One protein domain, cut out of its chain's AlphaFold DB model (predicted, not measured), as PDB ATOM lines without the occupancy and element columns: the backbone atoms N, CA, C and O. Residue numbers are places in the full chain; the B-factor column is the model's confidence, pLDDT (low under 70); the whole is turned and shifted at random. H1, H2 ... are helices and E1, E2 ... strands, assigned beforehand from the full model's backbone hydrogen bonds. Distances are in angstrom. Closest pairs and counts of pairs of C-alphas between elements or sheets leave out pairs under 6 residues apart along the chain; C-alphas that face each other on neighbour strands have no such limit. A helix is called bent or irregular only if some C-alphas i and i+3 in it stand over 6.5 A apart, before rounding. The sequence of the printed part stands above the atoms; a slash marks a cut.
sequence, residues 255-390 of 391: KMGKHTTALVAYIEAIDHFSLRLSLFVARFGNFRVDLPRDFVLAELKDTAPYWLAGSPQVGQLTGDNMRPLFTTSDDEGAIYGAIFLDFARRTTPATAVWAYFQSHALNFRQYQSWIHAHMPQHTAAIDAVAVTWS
ATOM      1  N   LYS A 255      -0.351 -23.760   1.565       75.00
ATOM      2  CA  LYS A 255       0.887 -24.405   2.020       75.00
ATOM      3  C   LYS A 255       1.965 -24.210   0.959       75.00
ATOM      4  O   LYS A 255       1.699 -24.321  -0.231       75.00
ATOM      5  N   MET A 256       3.211 -24.091   1.412       77.38
ATOM      6  CA  MET A 256       4.381 -23.778   0.576       77.38
ATOM      7  C   MET A 256       4.525 -24.573  -0.731       77.38
ATOM      8  O   MET A 256       4.970 -24.013  -1.725       77.38
ATOM      9  N   GLY A 257       4.171 -25.862  -0.728       70.75
ATOM     10  CA  GLY A 257       4.255 -26.742  -1.902       70.75
ATOM     11  C   GLY A 257       2.912 -27.040  -2.568       70.75
ATOM     12  O   GLY A 257       2.758 -28.098  -3.175       70.75
ATOM     13  N   LYS A 258       1.885 -26.213  -2.349       72.44
ATOM     14  CA  LYS A 258       0.612 -26.342  -3.060       72.44
ATOM     15  C   LYS A 258       0.719 -25.597  -4.383       72.44
ATOM     16  O   LYS A 258       0.793 -24.375  -4.395       72.44
ATOM     17  N   HIS A 259       0.618 -26.344  -5.474       77.75
ATOM     18  CA  HIS A 259       0.362 -25.759  -6.781       77.75
ATOM     19  C   HIS A 259      -1.021 -25.101  -6.791       77.75
ATOM     20  O   HIS A 259      -2.032 -25.753  -6.508       77.75
ATOM     21  N   THR A 260      -1.052 -23.808  -7.102       81.81
ATOM     22  CA  THR A 260      -2.278 -23.008  -7.194       81.81
ATOM     23  C   THR A 260      -2.359 -22.320  -8.561       81.81
ATOM     24  O   THR A 260      -2.483 -22.985  -9.583       81.81
ATOM     25  N   THR A 261      -2.302 -20.991  -8.587       86.75
ATOM     26  CA  THR A 261      -2.132 -20.155  -9.777       86.75
ATOM     27  C   THR A 261      -1.089 -19.098  -9.446       86.75
ATOM     28  O   THR A 261      -0.984 -18.709  -8.285       86.75
ATOM     29  N   ALA A 262      -0.389 -18.555 -10.441       89.75
ATOM     30  CA  ALA A 262       0.601 -17.502 -10.215       89.75
ATOM     31  C   ALA A 262       0.077 -16.293  -9.418       89.75
ATOM     32  O   ALA A 262       0.842 -15.652  -8.701       89.75
ATOM     33  N   LEU A 263      -1.224 -15.988  -9.519       89.50
ATOM     34  CA  LEU A 263      -1.856 -14.938  -8.721       89.50
ATOM     35  C   LEU A 263      -2.002 -15.328  -7.256       89.50
ATOM     36  O   LEU A 263      -1.642 -14.547  -6.380       89.50
ATOM     37  N   VAL A 264      -2.510 -16.530  -6.989       87.81
ATOM     38  CA  VAL A 264      -2.665 -17.033  -5.619       87.81
ATOM     39  C   VAL A 264      -1.290 -17.210  -4.981       87.81
ATOM     40  O   VAL A 264      -1.051 -16.648  -3.923       87.81
ATOM     41  N   ALA A 265      -0.341 -17.853  -5.665       90.81
ATOM     42  CA  ALA A 265       1.030 -18.014  -5.184       90.81
ATOM     43  C   ALA A 265       1.707 -16.678  -4.840       90.81
ATOM     44  O   ALA A 265       2.419 -16.587  -3.842       90.81
ATOM     45  N   TYR A 266       1.462 -15.635  -5.639       92.88
ATOM     46  CA  TYR A 266       1.976 -14.299  -5.358       92.88
ATOM     47  C   TYR A 266       1.334 -13.669  -4.124       92.88
ATOM     48  O   TYR A 266       2.058 -13.151  -3.282       92.88
ATOM     49  N   ILE A 267       0.007 -13.747  -3.988       91.69
ATOM     50  CA  ILE A 267      -0.717 -13.206  -2.828       91.69
ATOM     51  C   ILE A 267      -0.313 -13.932  -1.544       91.69
ATOM     52  O   ILE A 267       0.068 -13.281  -0.580       91.69
ATOM     53  N   GLU A 268      -0.304 -15.259  -1.544       90.50
ATOM     54  CA  GLU A 268       0.006 -16.062  -0.355       90.50
ATOM     55  C   GLU A 268       1.477 -15.925   0.080       90.50
ATOM     56  O   GLU A 268       1.835 -16.203   1.225       90.50
ATOM     57  N   ALA A 269       2.365 -15.438  -0.796       93.25
ATOM     58  CA  ALA A 269       3.751 -15.172  -0.429       93.25
ATOM     59  C   ALA A 269       3.879 -14.131   0.701       93.25
ATOM     60  O   ALA A 269       4.793 -14.254   1.526       93.25
ATOM     61  N   ILE A 270       2.984 -13.126   0.772       92.81
ATOM     62  CA  ILE A 270       3.009 -12.147   1.875       92.81
ATOM     63  C   ILE A 270       2.469 -12.734   3.185       92.81
ATOM     64  O   ILE A 270       3.001 -12.375   4.240       92.81
ATOM     65  N   ASP A 271       1.509 -13.670   3.134       91.12
ATOM     66  CA  ASP A 271       1.081 -14.440   4.313       91.12
ATOM     67  C   ASP A 271       2.284 -15.185   4.888       91.12
ATOM     68  O   ASP A 271       2.701 -14.919   6.020       91.12
ATOM     69  N   HIS A 272       2.934 -16.013   4.066       90.88
ATOM     70  CA  HIS A 272       4.086 -16.802   4.495       90.88
ATOM     71  C   HIS A 272       5.189 -15.941   5.111       90.88
ATOM     72  O   HIS A 272       5.726 -16.290   6.166       90.88
ATOM     73  N   PHE A 273       5.506 -14.799   4.494       92.00
ATOM     74  CA  PHE A 273       6.459 -13.842   5.052       92.00
ATOM     75  C   PHE A 273       6.024 -13.321   6.423       92.00
ATOM     76  O   PHE A 273       6.813 -13.348   7.372       92.00
ATOM     77  N   SER A 274       4.779 -12.872   6.544       91.69
ATOM     78  CA  SER A 274       4.270 -12.199   7.741       91.69
ATOM     79  C   SER A 274       4.097 -13.164   8.907       91.69
ATOM     80  O   SER A 274       4.486 -12.849  10.035       91.69
ATOM     81  N   LEU A 275       3.595 -14.371   8.636       89.31
ATOM     82  CA  LEU A 275       3.514 -15.467   9.592       89.31
ATOM     83  C   LEU A 275       4.898 -15.827  10.135       89.31
ATOM     84  O   LEU A 275       5.113 -15.840  11.349       89.31
ATOM     85  N   ARG A 276       5.857 -16.097   9.247       89.81
ATOM     86  CA  ARG A 276       7.202 -16.529   9.643       89.81
ATOM     87  C   ARG A 276       7.944 -15.435  10.390       89.81
ATOM     88  O   ARG A 276       8.524 -15.700  11.443       89.81
ATOM     89  N   LEU A 277       7.881 -14.196   9.914       89.62
ATOM     90  CA  LEU A 277       8.519 -13.086  10.610       89.62
ATOM     91  C   LEU A 277       7.874 -12.839  11.980       89.62
ATOM     92  O   LEU A 277       8.598 -12.601  12.942       89.62
ATOM     93  N   SER A 278       6.550 -12.974  12.110       88.94
ATOM     94  CA  SER A 278       5.855 -12.903  13.406       88.94
ATOM     95  C   SER A 278       6.381 -13.958  14.391       88.94
ATOM     96  O   SER A 278       6.745 -13.625  15.520       88.94
ATOM     97  N   LEU A 279       6.520 -15.216  13.953       87.69
ATOM     98  CA  LEU A 279       7.097 -16.294  14.771       87.69
ATOM     99  C   LEU A 279       8.555 -16.006  15.160       87.69
ATOM    100  O   LEU A 279       8.955 -16.217  16.309       87.69
ATOM    101  N   PHE A 280       9.346 -15.477  14.225       87.94
ATOM    102  CA  PHE A 280      10.729 -15.087  14.481       87.94
ATOM    103  C   PHE A 280      10.824 -13.939  15.496       87.94
ATOM    104  O   PHE A 280      11.612 -14.015  16.440       87.94
ATOM    105  N   VAL A 281      10.001 -12.895  15.359       87.50
ATOM    106  CA  VAL A 281       9.958 -11.751  16.285       87.50
ATOM    107  C   VAL A 281       9.503 -12.203  17.672       87.50
ATOM    108  O   VAL A 281      10.163 -11.875  18.656       87.50
ATOM    109  N   ALA A 282       8.448 -13.016  17.764       84.62
ATOM    110  CA  ALA A 282       7.965 -13.553  19.036       84.62
ATOM    111  C   ALA A 282       9.053 -14.347  19.780       84.62
ATOM    112  O   ALA A 282       9.087 -14.360  21.012       84.62
ATOM    113  N   ARG A 283       9.969 -14.986  19.041       83.06
ATOM    114  CA  ARG A 283      11.059 -15.775  19.618       83.06
ATOM    115  C   ARG A 283      12.326 -14.971  19.916       83.06
ATOM    116  O   ARG A 283      12.981 -15.250  20.919       83.06
ATOM    117  N   PHE A 284      12.703 -14.028  19.053       82.94
ATOM    118  CA  PHE A 284      14.032 -13.393  19.063       82.94
ATOM    119  C   PHE A 284      14.011 -11.857  19.106       82.94
ATOM    120  O   PHE A 284      15.074 -11.241  19.208       82.94
ATOM    121  N   GLY A 285      12.835 -11.231  19.033       71.50
ATOM    122  CA  GLY A 285      12.648  -9.800  18.765       71.50
ATOM    123  C   GLY A 285      13.322  -8.840  19.746       71.50
ATOM    124  O   GLY A 285      13.625  -7.712  19.369       71.50
ATOM    125  N   ASN A 286      13.625  -9.287  20.965       58.06
ATOM    126  CA  ASN A 286      14.259  -8.457  21.994       58.06
ATOM    127  C   ASN A 286      15.794  -8.358  21.880       58.06
ATOM    128  O   ASN A 286      16.400  -7.637  22.667       58.06
ATOM    129  N   PHE A 287      16.439  -9.064  20.941       51.59
ATOM    130  CA  PHE A 287      17.896  -9.281  20.983       51.59
ATOM    131  C   PHE A 287      18.681  -8.838  19.736       51.59
ATOM    132  O   PHE A 287      19.895  -9.034  19.705       51.59
ATOM    133  N   ARG A 288      18.046  -8.292  18.688       56.94
ATOM    134  CA  ARG A 288      18.693  -8.154  17.363       56.94
ATOM    135  C   ARG A 288      18.527  -6.766  16.740       56.94
ATOM    136  O   ARG A 288      17.406  -6.308  16.532       56.94
ATOM    137  N   VAL A 289      19.661  -6.129  16.422       59.06
ATOM    138  CA  VAL A 289      19.758  -4.780  15.821       59.06
ATOM    139  C   VAL A 289      19.292  -4.768  14.357       59.06
ATOM    140  O   VAL A 289      18.657  -3.805  13.942       59.06
ATOM    141  N   ASP A 290      19.524  -5.848  13.602       76.31
ATOM    142  CA  ASP A 290      19.087  -6.005  12.201       76.31
ATOM    143  C   ASP A 290      18.169  -7.232  12.044       76.31
ATOM    144  O   ASP A 290      18.459  -8.203  11.342       76.31
ATOM    145  N   LEU A 291      17.050  -7.207  12.781       78.81
ATOM    146  CA  LEU A 291      16.077  -8.303  12.857       78.81
ATOM    147  C   LEU A 291      15.609  -8.823  11.477       78.81
ATOM    148  O   LEU A 291      15.521 -10.043  11.332       78.81
ATOM    149  N   PRO A 292      15.337  -7.977  10.458       81.06
ATOM    150  CA  PRO A 292      14.935  -8.461   9.137       81.06
ATOM    151  C   PRO A 292      16.031  -9.227   8.393       81.06
ATOM    152  O   PRO A 292      15.747 -10.245   7.766       81.06
ATOM    153  N   ARG A 293      17.288  -8.773   8.461       84.44
ATOM    154  CA  ARG A 293      18.404  -9.498   7.842       84.44
ATOM    155  C   ARG A 293      18.664 -10.814   8.561       84.44
ATOM    156  O   ARG A 293      18.861 -11.841   7.914       84.44
ATOM    157  N   ASP A 294      18.621 -10.792   9.888       86.62
ATOM    158  CA  ASP A 294      18.776 -11.984  10.716       86.62
ATOM    159  C   ASP A 294      17.685 -13.024  10.445       86.62
ATOM    160  O   ASP A 294      17.974 -14.220  10.444       86.62
ATOM    161  N   PHE A 295      16.455 -12.577  10.188       88.81
ATOM    162  CA  PHE A 295      15.350 -13.430   9.761       88.81
ATOM    163  C   PHE A 295      15.658 -14.122   8.429       88.81
ATOM    164  O   PHE A 295      15.613 -15.350   8.369       88.81
ATOM    165  N   VAL A 296      16.048 -13.366   7.394       88.94
ATOM    166  CA  VAL A 296      16.383 -13.931   6.073       88.94
ATOM    167  C   VAL A 296      17.526 -14.940   6.180       88.94
ATOM    168  O   VAL A 296      17.442 -16.039   5.639       88.94
ATOM    169  N   LEU A 297      18.583 -14.608   6.924       86.50
ATOM    170  CA  LEU A 297      19.700 -15.528   7.139       86.50
ATOM    171  C   LEU A 297      19.289 -16.764   7.941       86.50
ATOM    172  O   LEU A 297      19.816 -17.843   7.691       86.50
ATOM    173  N   ALA A 298      18.381 -16.624   8.910       86.94
ATOM    174  CA  ALA A 298      17.874 -17.752   9.676       86.94
ATOM    175  C   ALA A 298      17.049 -18.699   8.802       86.94
ATOM    176  O   ALA A 298      17.288 -19.899   8.872       86.94
ATOM    177  N   GLU A 299      16.140 -18.177   7.976       88.12
ATOM    178  CA  GLU A 299      15.302 -18.945   7.041       88.12
ATOM    179  C   GLU A 299      16.124 -19.818   6.082       88.12
ATOM    180  O   GLU A 299      15.761 -20.962   5.804       88.12
ATOM    181  N   LEU A 300      17.269 -19.297   5.641       87.38
ATOM    182  CA  LEU A 300      18.120 -19.904   4.620       87.38
ATOM    183  C   LEU A 300      19.210 -20.843   5.151       87.38
ATOM    184  O   LEU A 300      20.028 -21.325   4.367       87.38
ATOM    185  N   LYS A 301      19.263 -21.101   6.463       83.25
ATOM    186  CA  LYS A 301      20.252 -22.028   7.033       83.25
ATOM    187  C   LYS A 301      20.080 -23.441   6.476       83.25
ATOM    188  O   LYS A 301      18.966 -23.881   6.228       83.25
ATOM    189  N   ASP A 302      21.172 -24.198   6.413       69.50
ATOM    190  CA  ASP A 302      21.161 -25.592   5.934       69.50
ATOM    191  C   ASP A 302      20.300 -26.544   6.788       69.50
ATOM    192  O   ASP A 302      19.934 -27.634   6.350       69.50
ATOM    193  N   THR A 303      19.935 -26.135   8.005       71.44
ATOM    194  CA  THR A 303      18.983 -26.844   8.867       71.44
ATOM    195  C   THR A 303      17.683 -26.062   8.987       71.44
ATOM    196  O   THR A 303      17.725 -24.884   9.354       71.44
ATOM    197  N   ALA A 304      16.548 -26.743   8.796       67.88
ATOM    198  CA  ALA A 304      15.221 -26.181   9.017       67.88
ATOM    199  C   ALA A 304      15.141 -25.454  10.364       67.88
ATOM    200  O   ALA A 304      15.382 -26.072  11.409       67.88
ATOM    201  N   PRO A 305      14.826 -24.147  10.373       68.44
ATOM    202  CA  PRO A 305      14.741 -23.419  11.618       68.44
ATOM    203  C   PRO A 305      13.655 -24.020  12.506       68.44
ATOM    204  O   PRO A 305      12.490 -24.106  12.129       68.44
ATOM    205  N   TYR A 306      14.035 -24.410  13.721       68.31
ATOM    206  CA  TYR A 306      13.137 -25.069  14.674       68.31
ATOM    207  C   TYR A 306      11.900 -24.225  15.042       68.31
ATOM    208  O   TYR A 306      10.924 -24.752  15.565       68.31
ATOM    209  N   TRP A 307      11.936 -22.911  14.790       72.56
ATOM    210  CA  TRP A 307      10.836 -21.983  15.057       72.56
ATOM    211  C   TRP A 307       9.758 -21.974  13.962       72.56
ATOM    212  O   TRP A 307       8.714 -21.363  14.161       72.56
ATOM    213  N   LEU A 308       9.955 -22.693  12.849       68.19
ATOM    214  CA  LEU A 308       8.977 -22.806  11.763       68.19
ATOM    215  C   LEU A 308       7.754 -23.678  12.092       68.19
ATOM    216  O   LEU A 308       6.864 -23.802  11.251       68.19
ATOM    217  N   ALA A 309       7.695 -24.280  13.287       63.97
ATOM    218  CA  ALA A 309       6.539 -25.027  13.798       63.97
ATOM    219  C   ALA A 309       5.963 -26.065  12.803       63.97
ATOM    220  O   ALA A 309       4.752 -26.233  12.695       63.97
ATOM    221  N   GLY A 310       6.835 -26.754  12.055       64.12
ATOM    222  CA  GLY A 310       6.446 -27.745  11.041       64.12
ATOM    223  C   GLY A 310       6.292 -27.205   9.613       64.12
ATOM    224  O   GLY A 310       6.042 -27.989   8.700       64.12
ATOM    225  N   SER A 311       6.484 -25.902   9.384       71.81
ATOM    226  CA  SER A 311       6.522 -25.330   8.033       71.81
ATOM    227  C   SER A 311       7.827 -25.715   7.316       71.81
ATOM    228  O   SER A 311       8.902 -25.582   7.907       71.81
ATOM    229  N   PRO A 312       7.777 -26.172   6.051       79.44
ATOM    230  CA  PRO A 312       8.971 -26.606   5.328       79.44
ATOM    231  C   PRO A 312       9.884 -25.420   4.998       79.44
ATOM    232  O   PRO A 312       9.411 -24.299   4.811       79.44
ATOM    233  N   GLN A 313      11.190 -25.649   4.881       85.38
ATOM    234  CA  GLN A 313      12.070 -24.660   4.256       85.38
ATOM    235  C   GLN A 313      11.703 -24.483   2.783       85.38
ATOM    236  O   GLN A 313      11.236 -25.424   2.145       85.38
ATOM    237  N   VAL A 314      11.950 -23.289   2.245       88.25
ATOM    238  CA  VAL A 314      11.701 -22.983   0.826       88.25
ATOM    239  C   VAL A 314      12.977 -22.868  -0.001       88.25
ATOM    240  O   VAL A 314      12.932 -22.966  -1.222       88.25
ATOM    241  N   GLY A 315      14.121 -22.702   0.660       88.00
ATOM    242  CA  GLY A 315      15.430 -22.621   0.033       88.00
ATOM    243  C   GLY A 315      16.544 -22.751   1.066       88.00
ATOM    244  O   GLY A 315      16.303 -22.630   2.269       88.00
ATOM    245  N   GLN A 316      17.749 -23.023   0.582       90.25
ATOM    246  CA  GLN A 316      18.962 -23.175   1.385       90.25
ATOM    247  C   GLN A 316      20.087 -22.346   0.776       90.25
ATOM    248  O   GLN A 316      20.193 -22.240  -0.448       90.25
ATOM    249  N   LEU A 317      20.930 -21.766   1.624       87.88
ATOM    250  CA  LEU A 317      22.095 -21.006   1.197       87.88
ATOM    251  C   LEU A 317      23.367 -21.827   1.434       87.88
ATOM    252  O   LEU A 317      23.806 -21.985   2.569       87.88
ATOM    253  N   THR A 318      23.997 -22.289   0.354       82.06
ATOM    254  CA  THR A 318      25.281 -23.001   0.402       82.06
ATOM    255  C   THR A 318      26.391 -22.075  -0.097       82.06
ATOM    256  O   THR A 318      26.581 -21.892  -1.303       82.06
ATOM    257  N   GLY A 319      27.122 -21.452   0.831       81.94
ATOM    258  CA  GLY A 319      28.035 -20.351   0.501       81.94
ATOM    259  C   GLY A 319      27.247 -19.119   0.046       81.94
ATOM    260  O   GLY A 319      26.395 -18.637   0.784       81.94
ATOM    261  N   ASP A 320      27.491 -18.634  -1.173       80.88
ATOM    262  CA  ASP A 320      26.709 -17.542  -1.781       80.88
ATOM    263  C   ASP A 320      25.569 -18.027  -2.693       80.88
ATOM    264  O   ASP A 320      24.754 -17.219  -3.162       80.88
ATOM    265  N   ASN A 321      25.500 -19.341  -2.934       85.31
ATOM    266  CA  ASN A 321      24.559 -19.953  -3.861       85.31
ATOM    267  C   ASN A 321      23.243 -20.291  -3.162       85.31
ATOM    268  O   ASN A 321      23.211 -21.036  -2.182       85.31
ATOM    269  N   MET A 322      22.153 -19.762  -3.710       91.38
ATOM    270  CA  MET A 322      20.796 -20.104  -3.302       91.38
ATOM    271  C   MET A 322      20.362 -21.393  -4.001       91.38
ATOM    272  O   MET A 322      20.443 -21.495  -5.225       91.38
ATOM    273  N   ARG A 323      19.858 -22.353  -3.229       92.44
ATOM    274  CA  ARG A 323      19.216 -23.571  -3.723       92.44
ATOM    275  C   ARG A 323      17.731 -23.549  -3.352       92.44
ATOM    276  O   ARG A 323      17.406 -23.820  -2.194       92.44
ATOM    277  N   PRO A 324      16.829 -23.265  -4.301       92.12
ATOM    278  CA  PRO A 324      15.394 -23.386  -4.076       92.12
ATOM    279  C   PRO A 324      14.963 -24.829  -3.807       92.12
ATOM    280  O   PRO A 324      15.529 -25.776  -4.359       92.12
ATOM    281  N   LEU A 325      13.929 -24.990  -2.983       90.12
ATOM    282  CA  LEU A 325      13.215 -26.258  -2.780       90.12
ATOM    283  C   LEU A 325      11.866 -26.291  -3.519       90.12
ATOM    284  O   LEU A 325      11.272 -27.356  -3.656       90.12
ATOM    285  N   PHE A 326      11.425 -25.135  -4.024       87.94
ATOM    286  CA  PHE A 326      10.252 -24.940  -4.876       87.94
ATOM    287  C   PHE A 326      10.655 -24.021  -6.035       87.94
ATOM    288  O   PHE A 326      11.387 -23.059  -5.808       87.94
ATOM    289  N   THR A 327      10.217 -24.314  -7.261       85.88
ATOM    290  CA  THR A 327      10.725 -23.633  -8.472       85.88
ATOM    291  C   THR A 327       9.652 -23.338  -9.520       85.88
ATOM    292  O   THR A 327       9.974 -23.179 -10.691       85.88
ATOM    293  N   THR A 328       8.366 -23.339  -9.162       84.44
ATOM    294  CA  THR A 328       7.296 -23.011 -10.118       84.44
ATOM    295  C   THR A 328       6.595 -21.719  -9.721       84.44
ATOM    296  O   THR A 328       6.445 -21.426  -8.537       84.44
ATOM    297  N   SER A 329       6.134 -20.940 -10.703       85.56
ATOM    298  CA  SER A 329       5.415 -19.683 -10.447       85.56
ATOM    299  C   SER A 329       4.071 -19.868  -9.748       85.56
ATOM    300  O   SER A 329       3.514 -18.896  -9.249       85.56
ATOM    301  N   ASP A 330       3.562 -21.099  -9.719       87.31
ATOM    302  CA  ASP A 330       2.303 -21.469  -9.079       87.31
ATOM    303  C   ASP A 330       2.504 -22.014  -7.652       87.31
ATOM    304  O   ASP A 330       1.519 -22.351  -6.989       87.31
ATOM    305  N   ASP A 331       3.756 -22.085  -7.173       89.12
ATOM    306  CA  ASP A 331       4.107 -22.463  -5.804       89.12
ATOM    307  C   ASP A 331       4.272 -21.234  -4.911       89.12
ATOM    308  O   ASP A 331       5.178 -20.415  -5.092       89.12
ATOM    309  N   GLU A 332       3.452 -21.163  -3.862       91.00
ATOM    310  CA  GLU A 332       3.513 -20.112  -2.836       91.00
ATOM    311  C   GLU A 332       4.931 -19.992  -2.242       91.00
ATOM    312  O   GLU A 332       5.464 -18.893  -2.069       91.00
ATOM    313  N   GLY A 333       5.587 -21.134  -1.989       90.69
ATOM    314  CA  GLY A 333       6.936 -21.189  -1.431       90.69
ATOM    315  C   GLY A 333       8.026 -20.694  -2.379       90.69
ATOM    316  O   GLY A 333       9.009 -20.118  -1.907       90.69
ATOM    317  N   ALA A 334       7.852 -20.866  -3.693       93.81
ATOM    318  CA  ALA A 334       8.801 -20.361  -4.679       93.81
ATOM    319  C   ALA A 334       8.746 -18.831  -4.743       93.81
ATOM    320  O   ALA A 334       9.788 -18.180  -4.702       93.81
ATOM    321  N   ILE A 335       7.543 -18.245  -4.755       96.06
ATOM    322  CA  ILE A 335       7.392 -16.785  -4.779       96.06
ATOM    323  C   ILE A 335       7.858 -16.154  -3.464       96.06
ATOM    324  O   ILE A 335       8.602 -15.168  -3.485       96.06
ATOM    325  N   TYR A 336       7.494 -16.750  -2.322       95.38
ATOM    326  CA  TYR A 336       7.979 -16.310  -1.015       95.38
ATOM    327  C   TYR A 336       9.514 -16.322  -0.948       95.38
ATOM    328  O   TYR A 336      10.128 -15.318  -0.581       95.38
ATOM    329  N   GLY A 337      10.140 -17.434  -1.345       95.00
ATOM    330  CA  GLY A 337      11.592 -17.570  -1.334       95.00
ATOM    331  C   GLY A 337      12.295 -16.632  -2.319       95.00
ATOM    332  O   GLY A 337      13.301 -16.013  -1.966       95.00
ATOM    333  N   ALA A 338      11.737 -16.448  -3.515       96.81
ATOM    334  CA  ALA A 338      12.275 -15.541  -4.521       96.81
ATOM    335  C   ALA A 338      12.273 -14.079  -4.049       96.81
ATOM    336  O   ALA A 338      13.310 -13.416  -4.092       96.81
ATOM    337  N   ILE A 339      11.132 -13.571  -3.572       97.44
ATOM    338  CA  ILE A 339      10.974 -12.154  -3.213       97.44
ATOM    339  C   ILE A 339      11.553 -11.869  -1.825       97.44
ATOM    340  O   ILE A 339      12.422 -11.008  -1.668       97.44
ATOM    341  N   PHE A 340      11.086 -12.583  -0.802       95.94
ATOM    342  CA  PHE A 340      11.340 -12.206   0.589       95.94
ATOM    343  C   PHE A 340      12.624 -12.798   1.168       95.94
ATOM    344  O   PHE A 340      13.051 -12.348   2.231       95.94
ATOM    345  N   LEU A 341      13.267 -13.751   0.480       94.69
ATOM    346  CA  LEU A 341      14.554 -14.311   0.899       94.69
ATOM    347  C   LEU A 341      15.685 -13.972  -0.080       94.69
ATOM    348  O   LEU A 341      16.638 -13.303   0.316       94.69
ATOM    349  N   ASP A 342      15.610 -14.392  -1.347       95.75
ATOM    350  CA  ASP A 342      16.731 -14.219  -2.284       95.75
ATOM    351  C   ASP A 342      16.867 -12.771  -2.774       95.75
ATOM    352  O   ASP A 342      17.926 -12.158  -2.612       95.75
ATOM    353  N   PHE A 343      15.791 -12.170  -3.295       97.06
ATOM    354  CA  PHE A 343      15.818 -10.763  -3.707       97.06
ATOM    355  C   PHE A 343      16.117  -9.838  -2.520       97.06
ATOM    356  O   PHE A 343      16.947  -8.932  -2.638       97.06
ATOM    357  N   ALA A 344      15.528 -10.115  -1.352       95.50
ATOM    358  CA  ALA A 344      15.826  -9.425  -0.097       95.50
ATOM    359  C   ALA A 344      17.309  -9.506   0.304       95.50
ATOM    360  O   ALA A 344      17.885  -8.504   0.723       95.50
ATOM    361  N   ARG A 345      17.953 -10.672   0.159       93.94
ATOM    362  CA  ARG A 345      19.386 -10.856   0.453       93.94
ATOM    363  C   ARG A 345      20.283 -10.117  -0.542       93.94
ATOM    364  O   ARG A 345      21.316  -9.587  -0.144       93.94
ATOM    365  N   ARG A 346      19.914 -10.105  -1.828       94.31
ATOM    366  CA  ARG A 346      20.663  -9.423  -2.903       94.31
ATOM    367  C   ARG A 346      20.503  -7.906  -2.874       94.31
ATOM    368  O   ARG A 346      21.327  -7.195  -3.443       94.31
ATOM    369  N   THR A 347      19.436  -7.423  -2.250       94.62
ATOM    370  CA  THR A 347      19.139  -6.002  -2.075       94.62
ATOM    371  C   THR A 347      19.106  -5.683  -0.580       94.62
ATOM    372  O   THR A 347      20.152  -5.659   0.062       94.62
ATOM    373  N   THR A 348      17.920  -5.475  -0.012       93.06
ATOM    374  CA  THR A 348      17.659  -5.499   1.427       93.06
ATOM    375  C   THR A 348      16.242  -6.040   1.678       93.06
ATOM    376  O   THR A 348      15.378  -5.910   0.803       93.06
ATOM    377  N   PRO A 349      15.932  -6.571   2.878       92.12
ATOM    378  CA  PRO A 349      14.558  -6.930   3.239       92.12
ATOM    379  C   PRO A 349      13.572  -5.762   3.101       92.12
ATOM    380  O   PRO A 349      12.460  -5.947   2.616       92.12
ATOM    381  N   ALA A 350      13.991  -4.542   3.456       91.38
ATOM    382  CA  ALA A 350      13.172  -3.342   3.291       91.38
ATOM    383  C   ALA A 350      12.851  -3.047   1.823       91.38
ATOM    384  O   ALA A 350      11.710  -2.724   1.506       91.38
ATOM    385  N   THR A 351      13.829  -3.211   0.932       94.31
ATOM    386  CA  THR A 351      13.650  -3.045  -0.512       94.31
ATOM    387  C   THR A 351      12.654  -4.052  -1.082       94.31
ATOM    388  O   THR A 351      11.744  -3.653  -1.804       94.31
ATOM    389  N   ALA A 352      12.798  -5.336  -0.744       96.00
ATOM    390  CA  ALA A 352      11.919  -6.390  -1.249       96.00
ATOM    391  C   ALA A 352      10.463  -6.205  -0.792       96.00
ATOM    392  O   ALA A 352       9.548  -6.243  -1.611       96.00
ATOM    393  N   VAL A 353      10.249  -5.939   0.503       94.25
ATOM    394  CA  VAL A 353       8.904  -5.715   1.060       94.25
ATOM    395  C   VAL A 353       8.267  -4.457   0.466       94.25
ATOM    396  O   VAL A 353       7.106  -4.490   0.058       94.25
ATOM    397  N   TRP A 354       9.025  -3.363   0.360       93.94
ATOM    398  CA  TRP A 354       8.535  -2.125  -0.244       93.94
ATOM    399  C   TRP A 354       8.097  -2.330  -1.691       93.94
ATOM    400  O   TRP A 354       6.981  -1.960  -2.049       93.94
ATOM    401  N   ALA A 355       8.953  -2.945  -2.509       95.50
ATOM    402  CA  ALA A 355       8.647  -3.188  -3.909       95.50
ATOM    403  C   ALA A 355       7.420  -4.095  -4.065       95.50
ATOM    404  O   ALA A 355       6.592  -3.843  -4.940       95.50
ATOM    405  N   TYR A 356       7.265  -5.116  -3.211       95.75
ATOM    406  CA  TYR A 356       6.096  -5.997  -3.242       95.75
ATOM    407  C   TYR A 356       4.808  -5.178  -3.096       95.75
ATOM    408  O   TYR A 356       3.933  -5.249  -3.959       95.75
ATOM    409  N   PHE A 357       4.742  -4.318  -2.074       92.38
ATOM    410  CA  PHE A 357       3.578  -3.465  -1.828       92.38
ATOM    411  C   PHE A 357       3.383  -2.357  -2.872       92.38
ATOM    412  O   PHE A 357       2.242  -2.031  -3.165       92.38
ATOM    413  N   GLN A 358       4.446  -1.764  -3.426       92.75
ATOM    414  CA  GLN A 358       4.330  -0.663  -4.399       92.75
ATOM    415  C   GLN A 358       4.058  -1.118  -5.832       92.75
ATOM    416  O   GLN A 358       3.498  -0.360  -6.620       92.75
ATOM    417  N   SER A 359       4.473  -2.332  -6.190       92.31
ATOM    418  CA  SER A 359       4.337  -2.824  -7.561       92.31
ATOM    419  C   SER A 359       2.884  -2.992  -8.001       92.31
ATOM    420  O   SER A 359       2.607  -2.969  -9.200       92.31
ATOM    421  N   HIS A 360       1.974  -3.209  -7.041       89.25
ATOM    422  CA  HIS A 360       0.588  -3.633  -7.275       89.25
ATOM    423  C   HIS A 360       0.498  -4.835  -8.236       89.25
ATOM    424  O   HIS A 360      -0.501  -5.019  -8.936       89.25
ATOM    425  N   ALA A 361       1.568  -5.631  -8.307       91.31
ATOM    426  CA  ALA A 361       1.651  -6.773  -9.189       91.31
ATOM    427  C   ALA A 361       0.708  -7.882  -8.717       91.31
ATOM    428  O   ALA A 361       0.424  -8.034  -7.533       91.31
ATOM    429  N   LEU A 362       0.237  -8.675  -9.673       87.44
ATOM    430  CA  LEU A 362      -0.624  -9.830  -9.436       87.44
ATOM    431  C   LEU A 362       0.104 -11.153  -9.679       87.44
ATOM    432  O   LEU A 362      -0.530 -12.195  -9.659       87.44
ATOM    433  N   ASN A 363       1.393 -11.123 -10.009       92.19
ATOM    434  CA  ASN A 363       2.264 -12.286 -10.155       92.19
ATOM    435  C   ASN A 363       3.731 -11.836 -10.209       92.19
ATOM    436  O   ASN A 363       4.030 -10.653 -10.397       92.19
ATOM    437  N   PHE A 364       4.653 -12.795 -10.111       95.94
ATOM    438  CA  PHE A 364       6.090 -12.519 -10.113       95.94
ATOM    439  C   PHE A 364       6.584 -11.822 -11.388       95.94
ATOM    440  O   PHE A 364       7.399 -10.908 -11.303       95.94
ATOM    441  N   ARG A 365       6.059 -12.176 -12.567       96.12
ATOM    442  CA  ARG A 365       6.463 -11.530 -13.827       96.12
ATOM    443  C   ARG A 365       6.120 -10.041 -13.837       96.12
ATOM    444  O   ARG A 365       6.937  -9.223 -14.241       96.12
ATOM    445  N   GLN A 366       4.920  -9.676 -13.388       95.50
ATOM    446  CA  GLN A 366       4.524  -8.270 -13.264       95.50
ATOM    447  C   GLN A 366       5.392  -7.530 -12.242       95.50
ATOM    448  O   GLN A 366       5.800  -6.399 -12.499       95.50
ATOM    449  N   TYR A 367       5.722  -8.186 -11.127       96.88
ATOM    450  CA  TYR A 367       6.647  -7.657 -10.128       96.88
ATOM    451  C   TYR A 367       8.042  -7.402 -10.725       96.88
ATOM    452  O   TYR A 367       8.573  -6.301 -10.595       96.88
ATOM    453  N   GLN A 368       8.604  -8.363 -11.464       97.88
ATOM    454  CA  GLN A 368       9.890  -8.219 -12.153       97.88
ATOM    455  C   GLN A 368       9.873  -7.066 -13.166       97.88
ATOM    456  O   GLN A 368      10.757  -6.210 -13.128       97.88
ATOM    457  N   SER A 369       8.849  -6.989 -14.020       98.00
ATOM    458  CA  SER A 369       8.690  -5.877 -14.967       98.00
ATOM    459  C   SER A 369       8.613  -4.524 -14.256       98.00
ATOM    460  O   SER A 369       9.169  -3.535 -14.737       98.00
ATOM    461  N   TRP A 370       7.951  -4.464 -13.097       97.75
ATOM    462  CA  TRP A 370       7.890  -3.244 -12.297       97.75
ATOM    463  C   TRP A 370       9.268  -2.853 -11.749       97.75
ATOM    464  O   TRP A 370       9.639  -1.684 -11.869       97.75
ATOM    465  N   ILE A 371      10.050  -3.811 -11.230       98.31
ATOM    466  CA  ILE A 371      11.440  -3.588 -10.790       98.31
ATOM    467  C   ILE A 371      12.292  -3.056 -11.944       98.31
ATOM    468  O   ILE A 371      13.025  -2.087 -11.759       98.31
ATOM    469  N   HIS A 372      12.182  -3.636 -13.144       98.19
ATOM    470  CA  HIS A 372      12.923  -3.161 -14.319       98.19
ATOM    471  C   HIS A 372      12.618  -1.703 -14.655       98.19
ATOM    472  O   HIS A 372      13.531  -0.937 -14.950       98.19
ATOM    473  N   ALA A 373      11.344  -1.318 -14.582       98.06
ATOM    474  CA  ALA A 373      10.904   0.026 -14.927       98.06
ATOM    475  C   ALA A 373      11.205   1.075 -13.838       98.06
ATOM    476  O   ALA A 373      11.508   2.218 -14.172       98.06
ATOM    477  N   HIS A 374      11.130   0.712 -12.553       97.75
ATOM    478  CA  HIS A 374      11.142   1.679 -11.441       97.75
ATOM    479  C   HIS A 374      12.371   1.575 -10.530       97.75
ATOM    480  O   HIS A 374      12.613   2.466  -9.716       97.75
ATOM    481  N   MET A 375      13.156   0.506 -10.650       97.50
ATOM    482  CA  MET A 375      14.332   0.240  -9.823       97.50
ATOM    483  C   MET A 375      15.493  -0.308 -10.673       97.50
ATOM    484  O   MET A 375      15.962  -1.426 -10.436       97.50
ATOM    485  N   PRO A 376      15.993   0.458 -11.664       96.62
ATOM    486  CA  PRO A 376      16.985  -0.027 -12.626       96.62
ATOM    487  C   PRO A 376      18.260  -0.575 -11.964       96.62
ATOM    488  O   PRO A 376      18.848  -1.535 -12.458       96.62
ATOM    489  N   GLN A 377      18.643  -0.047 -10.798       97.88
ATOM    490  CA  GLN A 377      19.781  -0.525 -10.006       97.88
ATOM    491  C   GLN A 377      19.615  -1.948  -9.433       97.88
ATOM    492  O   GLN A 377      20.587  -2.529  -8.957       97.88
ATOM    493  N   HIS A 378      18.406  -2.518  -9.458       98.00
ATOM    494  CA  HIS A 378      18.102  -3.861  -8.948       98.00
ATOM    495  C   HIS A 378      17.676  -4.854 -10.042       98.00
ATOM    496  O   HIS A 378      17.334  -5.993  -9.726       98.00
ATOM    497  N   THR A 379      17.754  -4.464 -11.318       98.12
ATOM    498  CA  THR A 379      17.462  -5.316 -12.491       98.12
ATOM    499  C   THR A 379      18.265  -6.618 -12.480       98.12
ATOM    500  O   THR A 379      17.692  -7.702 -12.427       98.12
ATOM    501  N   ALA A 380      19.594  -6.525 -12.384       98.06
ATOM    502  CA  ALA A 380      20.469  -7.698 -12.323       98.06
ATOM    503  C   ALA A 380      20.151  -8.626 -11.133       98.06
ATOM    504  O   ALA A 380      20.294  -9.844 -11.233       98.06
ATOM    505  N   ALA A 381      19.710  -8.061 -10.004       97.75
ATOM    506  CA  ALA A 381      19.341  -8.843  -8.831       97.75
ATOM    507  C   ALA A 381      18.039  -9.624  -9.056       97.75
ATOM    508  O   ALA A 381      18.007 -10.813  -8.748       97.75
ATOM    509  N   ILE A 382      16.991  -8.988  -9.597       98.12
ATOM    510  CA  ILE A 382      15.712  -9.671  -9.840       98.12
ATOM    511  C   ILE A 382      15.811 -10.696 -10.978       98.12
ATOM    512  O   ILE A 382      15.194 -11.753 -10.889       98.12
ATOM    513  N   ASP A 383      16.654 -10.456 -11.983       98.12
ATOM    514  CA  ASP A 383      16.877 -11.413 -13.074       98.12
ATOM    515  C   ASP A 383      17.624 -12.656 -12.587       98.12
ATOM    516  O   ASP A 383      17.255 -13.782 -12.919       98.12
ATOM    517  N   ALA A 384      18.630 -12.476 -11.726       97.06
ATOM    518  CA  ALA A 384      19.307 -13.601 -11.092       97.06
ATOM    519  C   ALA A 384      18.352 -14.427 -10.214       97.06
ATOM    520  O   ALA A 384      18.479 -15.651 -10.161       97.06
ATOM    521  N   VAL A 385      17.392 -13.779  -9.543       96.81
ATOM    522  CA  VAL A 385      16.335 -14.457  -8.776       96.81
ATOM    523  C   VAL A 385      15.413 -15.239  -9.710       96.81
ATOM    524  O   VAL A 385      15.215 -16.428  -9.481       96.81
ATOM    525  N   ALA A 386      14.915 -14.627 -10.787       96.69
ATOM    526  CA  ALA A 386      14.059 -15.303 -11.764       96.69
ATOM    527  C   ALA A 386      14.725 -16.575 -12.322       96.69
ATOM    528  O   ALA A 386      14.114 -17.640 -12.343       96.69
ATOM    529  N   VAL A 387      16.018 -16.500 -12.664       95.88
ATOM    530  CA  VAL A 387      16.803 -17.660 -13.121       95.88
ATOM    531  C   VAL A 387      16.970 -18.705 -12.018       95.88
ATOM    532  O   VAL A 387      16.742 -19.888 -12.258       95.88
ATOM    533  N   THR A 388      17.356 -18.286 -10.809       95.19
ATOM    534  CA  THR A 388      17.594 -19.197  -9.676       95.19
ATOM    535  C   THR A 388      16.337 -20.001  -9.350       95.19
ATOM    536  O   THR A 388      16.418 -21.211  -9.159       95.19
ATOM    537  N   TRP A 389      15.180 -19.338  -9.319       94.12
ATOM    538  CA  TRP A 389      13.897 -19.913  -8.914       94.12
ATOM    539  C   TRP A 389      13.056 -20.438 -10.086       94.12
ATOM    540  O   TRP A 389      12.008 -21.023  -9.838       94.12
ATOM    541  N   SER A 390      13.524 -20.291 -11.333       93.12
ATOM    542  CA  SER A 390      12.815 -20.690 -12.564       93.12
ATOM    543  C   SER A 390      11.424 -20.044 -12.727       93.12
ATOM    544  O   SER A 390      10.455 -20.731 -13.051       93.12
TER     545      SER A 390
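AT A GLANCE: This is residues 255 to 390 of the 391 residues of an uncharacterized protein of Pseudogymnoascus sp. VKM F-4518 (FW-2643) (UniProt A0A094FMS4). H3 runs through the middle of a rounded body of helices, with the long helix H1 crossing it on one side and H2, H4 and H6 also packed on it. H5 and H6 form a helical hairpin, and a small antiparallel hairpin of strands, E1 and E2, packs on H3 and the last residues of H6. The order is H1 H2 E1 E2 H3 H4 H5 H6, in 136 printed residues, mostly helix by class. The whole is compact, with a radius of gyration of the C-alphas of 13.8 A and spans of 38 by 32 by 28 A.

HOW THE PARTS SIT: E1, residues 315 to 318, and E2, residues 321 to 324, are antiparallel, with N 316 and O 323 2.9 A apart, within hydrogen-bond range. H3, residues 332 to 346, is the hub and touches four helices. Its closest C-alphas to E2 are those of Asp 342 and Met 322, 7.2 A apart. H1, residues 262 to 284, touches H3 with residues 264 to 273 alone, at a steep tilt of 63 degrees, Ala 265 and Glu 332 having the closest C-alphas at 4.0 A. H2, residues 291 to 299, touches H3 at Val 296 and Leu 341, the closest C-alphas, 5.5 A. H4, residues 349 to 359, touches H3 at Ala 352 and Ala 344, the closest C-alphas, 5.1 A. H6, residues 376 to 389, touches H3, with C-alphas 385 and 338 closest at 6.0 A; it is irregular, C-alphas 377 and 380 being 7.6 A apart. H5, residues 364 to 374, touches H6 at a shallow tilt of 18 degrees, opposite ways, with C-alphas 372 and 379 closest at 5.3 A. Helix packing is mostly crossed, 1 of 8 touching pairs with a tilt being shallow. Every O i to N i+4 pair is within hydrogen-bond range in H2, H4 and H5, but 17 of 19 in H1, 8 of 11 in H3 and 8 of 10 in H6.

IN THESE COORDINATES: H1 begins at C-alpha 262 (0.601, -17.502, -10.215) and is 32.5 A long; H6 is 20.5 A and ends at C-alpha 389 (13.897, -19.913, -8.914).

THE WHOLE: The printed part has no cut. The link from H2 to E1, residues 300 to 314, is long. Confidence is under 70 at residues 286 to 289, 302, 304 to 306 and 308 to 310.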